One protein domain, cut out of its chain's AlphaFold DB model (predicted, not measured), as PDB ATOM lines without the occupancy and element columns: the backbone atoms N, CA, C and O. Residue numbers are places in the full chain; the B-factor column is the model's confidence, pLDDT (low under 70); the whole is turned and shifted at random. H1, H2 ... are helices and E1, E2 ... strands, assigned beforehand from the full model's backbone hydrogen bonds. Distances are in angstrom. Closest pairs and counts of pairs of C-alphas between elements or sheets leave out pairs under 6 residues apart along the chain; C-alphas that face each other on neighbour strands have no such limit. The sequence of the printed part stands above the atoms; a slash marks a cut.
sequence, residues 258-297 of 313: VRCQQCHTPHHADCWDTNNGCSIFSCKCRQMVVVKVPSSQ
ATOM      1  N   VAL A 258     -39.701   1.579  48.315       97.94
ATOM      2  CA  VAL A 258     -40.838   2.415  47.946       97.94
ATOM      3  C   VAL A 258     -42.110   1.589  47.986       97.94
ATOM      4  O   VAL A 258     -42.101   0.381  47.749       97.94
ATOM      5  N   ARG A 259     -43.223   2.229  48.332       97.50
ATOM      6  CA  ARG A 259     -44.547   1.609  48.298       97.50
ATOM      7  C   ARG A 259     -45.452   2.386  47.374       97.50
ATOM      8  O   ARG A 259     -45.459   3.614  47.399       97.50
ATOM      9  N   CYS A 260     -46.257   1.666  46.607       97.38
ATOM     10  CA  CYS A 260     -47.318   2.274  45.820       97.38
ATOM     11  C   CYS A 260     -48.269   3.073  46.726       97.38
ATOM     12  O   CYS A 260     -48.762   2.539  47.720       97.38
ATOM     13  N   GLN A 261     -48.581   4.322  46.376       96.19
ATOM     14  CA  GLN A 261     -49.496   5.138  47.183       96.19
ATOM     15  C   GLN A 261     -50.934   4.585  47.202       96.19
ATOM     16  O   GLN A 261     -51.667   4.833  48.151       96.19
ATOM     17  N   GLN A 262     -51.327   3.819  46.175       94.56
ATOM     18  CA  GLN A 262     -52.694   3.315  46.013       94.56
ATOM     19  C   GLN A 262     -52.895   1.913  46.603       94.56
ATOM     20  O   GLN A 262     -53.867   1.683  47.311       94.56
ATOM     21  N   CYS A 263     -52.017   0.958  46.281       93.75
ATOM     22  CA  CYS A 263     -52.166  -0.441  46.708       93.75
ATOM     23  C   CYS A 263     -51.145  -0.873  47.768       93.75
ATOM     24  O   CYS A 263     -51.142  -2.032  48.171       93.75
ATOM     25  N   HIS A 264     -50.253   0.032  48.187       95.56
ATOM     26  CA  HIS A 264     -49.223  -0.186  49.211       95.56
ATOM     27  C   HIS A 264     -48.235  -1.331  48.940       95.56
ATOM     28  O   HIS A 264     -47.449  -1.685  49.818       95.56
ATOM     29  N   THR A 265     -48.212  -1.867  47.716       95.69
ATOM     30  CA  THR A 265     -47.258  -2.902  47.312       95.69
ATOM     31  C   THR A 265     -45.823  -2.372  47.391       95.69
ATOM     32  O   THR A 265     -45.566  -1.275  46.883       95.69
ATOM     33  N   PRO A 266     -44.900  -3.118  48.024       97.00
ATOM     34  CA  PRO A 266     -43.506  -2.721  48.153       97.00
ATOM     35  C   PRO A 266     -42.696  -3.048  46.888       97.00
ATOM     36  O   PRO A 266     -42.890  -4.087  46.253       97.00
ATOM     37  N   HIS A 267     -41.763  -2.159  46.553       97.81
ATOM     38  CA  HIS A 267     -40.843  -2.266  45.421       97.81
ATOM     39  C   HIS A 267     -39.448  -1.774  45.823       97.81
ATOM     40  O   HIS A 267     -39.322  -0.867  46.652       97.81
ATOM     41  N   HIS A 268     -38.395  -2.312  45.202       98.25
ATOM     42  CA  HIS A 268     -37.102  -1.619  45.178       98.25
ATOM     43  C   HIS A 268     -37.254  -0.292  44.428       98.25
ATOM     44  O   HIS A 268     -38.038  -0.220  43.478       98.25
ATOM     45  N   ALA A 269     -36.498   0.735  44.823       97.88
ATOM     46  CA  ALA A 269     -36.507   2.029  44.133       97.88
ATOM     47  C   ALA A 269     -36.186   1.857  42.636       97.88
ATOM     48  O   ALA A 269     -36.975   2.255  41.786       97.88
ATOM     49  N   ASP A 270     -35.129   1.107  42.321       97.69
ATOM     50  CA  ASP A 270     -34.707   0.849  40.940       97.69
ATOM     51  C   ASP A 270     -35.779   0.110  40.124       97.69
ATOM     52  O   ASP A 270     -36.011   0.409  38.951       97.69
ATOM     53  N   CYS A 271     -36.476  -0.849  40.745       98.00
ATOM     54  CA  CYS A 271     -37.572  -1.581  40.103       98.00
ATOM     55  C   CYS A 271     -38.772  -0.671  39.819       98.00
ATOM     56  O   CYS A 271     -39.424  -0.820  38.786       98.00
ATOM     57  N   TRP A 272     -39.071   0.262  40.726       98.19
ATOM     58  CA  TRP A 272     -40.136   1.243  40.542       98.19
ATOM     59  C   TRP A 272     -39.841   2.182  39.372       98.19
ATOM     60  O   TRP A 272     -40.708   2.381  38.520       98.19
ATOM     61  N   ASP A 273     -38.615   2.701  39.306       97.75
ATOM     62  CA  ASP A 273     -38.180   3.610  38.245       97.75
ATOM     63  C   ASP A 273     -38.133   2.897  36.890       97.75
ATOM     64  O   ASP A 273     -38.661   3.404  35.899       97.75
ATOM     65  N   THR A 274     -37.606   1.668  36.860       97.06
ATOM     66  CA  THR A 274     -37.559   0.826  35.651       97.06
ATOM     67  C   THR A 274     -38.959   0.530  35.114       97.06
ATOM     68  O   THR A 274     -39.193   0.586  33.907       97.06
ATOM     69  N   ASN A 275     -39.911   0.231  36.001       97.19
ATOM     70  CA  ASN A 275     -41.295  -0.052  35.623       97.19
ATOM     71  C   ASN A 275     -42.139   1.222  35.413       97.19
ATOM     72  O   ASN A 275     -43.278   1.138  34.950       97.19
ATOM     73  N   ASN A 276     -41.599   2.400  35.746       97.38
ATOM     74  CA  ASN A 276     -42.296   3.686  35.725       97.38
ATOM     75  C   ASN A 276     -43.625   3.666  36.519       97.38
ATOM     76  O   ASN A 276     -44.655   4.190  36.073       97.38
ATOM     77  N   GLY A 277     -43.618   3.010  37.687       97.00
ATOM     78  CA  GLY A 277     -44.780   2.868  38.570       97.00
ATOM     79  C   GLY A 277     -44.964   1.466  39.157       97.00
ATOM     80  O   GLY A 277     -44.076   0.615  39.112       97.00
ATOM     81  N   CYS A 278     -46.152   1.207  39.711       97.62
ATOM     82  CA  CYS A 278     -46.475  -0.072  40.346       97.62
ATOM     83  C   CYS A 278     -46.590  -1.225  39.328       97.62
ATOM     84  O   CYS A 278     -47.252  -1.088  38.301       97.62
ATOM     85  N   SER A 279     -45.996  -2.385  39.635       95.94
ATOM     86  CA  SER A 279     -46.035  -3.576  38.765       95.94
ATOM     87  C   SER A 279     -47.275  -4.460  38.953       95.94
ATOM     88  O   SER A 279     -47.444  -5.453  38.245       95.94
ATOM     89  N   ILE A 280     -48.158  -4.129  39.903       96.25
ATOM     90  CA  ILE A 280     -49.371  -4.910  40.158       96.25
ATOM     91  C   ILE A 280     -50.351  -4.774  38.998       96.25
ATOM     92  O   ILE A 280     -50.747  -3.675  38.610       96.25
ATOM     93  N   PHE A 281     -50.813  -5.921  38.500       90.25
ATOM     94  CA  PHE A 281     -51.839  -5.986  37.470       90.25
ATOM     95  C   PHE A 281     -53.081  -5.180  37.888       90.25
ATOM     96  O   PHE A 281     -53.670  -5.433  38.935       90.25
ATOM     97  N   SER A 282     -53.494  -4.233  37.041       90.00
ATOM     98  CA  SER A 282     -54.590  -3.263  37.258       90.00
ATOM     99  C   SER A 282     -54.289  -2.058  38.157       90.00
ATOM    100  O   SER A 282     -55.114  -1.145  38.219       90.00
ATOM    101  N   CYS A 283     -53.119  -1.978  38.794       92.00
ATOM    102  CA  CYS A 283     -52.705  -0.764  39.488       92.00
ATOM    103  C   CYS A 283     -52.073   0.213  38.486       92.00
ATOM    104  O   CYS A 283     -51.092  -0.115  37.828       92.00
ATOM    105  N   LYS A 284     -52.635   1.421  38.352       94.25
ATOM    106  CA  LYS A 284     -52.120   2.474  37.451       94.25
ATOM    107  C   LYS A 284     -51.395   3.597  38.197       94.25
ATOM    108  O   LYS A 284     -51.128   4.651  37.624       94.25
ATOM    109  N   CYS A 285     -51.119   3.397  39.482       95.19
ATOM    110  CA  CYS A 285     -50.489   4.406  40.311       95.19
ATOM    111  C   CYS A 285     -49.027   4.624  39.894       95.19
ATOM    112  O   CYS A 285     -48.250   3.675  39.778       95.19
ATOM    113  N   ARG A 286     -48.669   5.897  39.703       97.38
ATOM    114  CA  ARG A 286     -47.301   6.371  39.429       97.38
ATOM    115  C   ARG A 286     -46.699   7.149  40.598       97.38
ATOM    116  O   ARG A 286     -45.626   7.724  40.473       97.38
ATOM    117  N   GLN A 287     -47.400   7.178  41.725       97.69
ATOM    118  CA  GLN A 287     -46.961   7.854  42.936       97.69
ATOM    119  C   GLN A 287     -46.510   6.828  43.971       97.69
ATOM    120  O   GLN A 287     -47.136   5.777  44.155       97.69
ATOM    121  N   MET A 288     -45.418   7.153  44.655       97.50
ATOM    122  CA  MET A 288     -44.821   6.298  45.667       97.50
ATOM    123  C   MET A 288     -44.599   7.040  46.972       97.50
ATOM    124  O   MET A 288     -44.407   8.254  46.997       97.50
ATOM    125  N   VAL A 289     -44.569   6.269  48.052       97.50
ATOM    126  CA  VAL A 289     -44.110   6.713  49.365       97.50
ATOM    127  C   VAL A 289     -42.796   6.002  49.662       97.50
ATOM    128  O   VAL A 289     -42.728   4.773  49.597       97.50
ATOM    129  N   VAL A 290     -41.754   6.771  49.979       96.44
ATOM    130  CA  VAL A 290     -40.459   6.222  50.397       96.44
ATOM    131  C   VAL A 290     -40.565   5.746  51.840       96.44
ATOM    132  O   VAL A 290     -40.943   6.503  52.732       96.44
ATOM    133  N   VAL A 291     -40.200   4.492  52.068       94.81
ATOM    134  CA  VAL A 291     -40.136   3.861  53.383       94.81
ATOM    135  C   VAL A 291     -38.672   3.709  53.756       94.81
ATOM    136  O   VAL A 291     -37.947   2.905  53.168       94.81
ATOM    137  N   LYS A 292     -38.232   4.495  54.740       93.50
ATOM    138  CA  LYS A 292     -36.883   4.388  55.299       93.50
ATOM    139  C   LYS A 292     -36.859   3.311  56.373       93.50
ATOM    140  O   LYS A 292     -37.674   3.341  57.293       93.50
ATOM    141  N   VAL A 293     -35.919   2.381  56.266       86.56
ATOM    142  CA  VAL A 293     -35.684   1.357  57.283       86.56
ATOM    143  C   VAL A 293     -34.659   1.899  58.290       86.56
ATOM    144  O   VAL A 293     -33.594   2.380  57.874       86.56
ATOM    145  N   PRO A 294     -34.948   1.849  59.608       83.31
ATOM    146  CA  PRO A 294     -34.026   2.309  60.641       83.31
ATOM    147  C   PRO A 294     -32.642   1.675  60.492       83.31
ATOM    148  O   PRO A 294     -32.510   0.487  60.194       83.31
ATOM    149  N   SER A 295     -31.590   2.457  60.730       76.31
ATOM    150  CA  SER A 295     -30.199   1.990  60.647       76.31
ATOM    151  C   SER A 295     -29.906   0.802  61.569       76.31
ATOM    152  O   SER A 295     -29.065  -0.023  61.226       76.31
ATOM    153  N   SER A 296     -30.638   0.659  62.678       75.88
ATOM    154  CA  SER A 296     -30.543  -0.482  63.599       75.88
ATOM    155  C   SER A 296     -30.974  -1.822  62.987       75.88
ATOM    156  O   SER A 296     -30.592  -2.866  63.503       75.88
ATOM    157  N   GLN A 297     -31.733  -1.813  61.884       66.31
ATOM    158  CA  GLN A 297     -32.204  -3.014  61.177       66.31
ATOM    159  C   GLN A 297     -31.413  -3.320  59.896       66.31
ATOM    160  O   GLN A 297     -31.654  -4.339  59.245       66.31
TER     161      GLN A 297
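AT A GLANCE: This is residues 258 to 297 of the 313 residues of an uncharacterized protein of Isosphaera pallida (strain ATCC 43644 / DSM 9630 / IS1B) (UniProt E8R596). Little regular structure: a loop-rich, elongated domain in which a small two-stranded antiparallel ladder, E1 with E2, has one short helix, H1, near it, and the end after E2, residues 292 to 297, reaches away along the long axis. The 40 printed residues hold E1, H1 and E2 in that order; the class is mixed, with only 14 residues in named elements. It is only just compact, close to loose, with a radius of gyration of the C-alphas of 10.5 A and spans of 36 by 18 by 14 A.

IN THESE COORDINATES: E1 is residues 258 to 260, with C-alpha 258 at (-40.838, 2.415, 47.946). H1 is residues 269 to 275, 10.0 A long. E2 is residues 288 to 291, 9.4 A long, with C-alpha 291 at (-40.136, 3.861, 53.383).

HOW THE PARTS SIT: E1 and E2 are antiparallel neighbours at 141 degrees; N 259 and O 289 are within hydrogen-bond range at 2.9 A. Residues 258 to 259 also pair, antiparallel, with residues 266 to 267. The closest C-alphas of E1 and H1, Val 258 and Ala 269, are 5.8 A apart. In H1 every O i to N i+4 pair is within hydrogen-bond range.

THE WHOLE: The two C-alphas farthest apart, Ser 282 and Ser 296, are 35.8 A apart. The printed part has no cut. The link H1 to E2 is long, 12 residues. Residue 297 is under pLDDT 70.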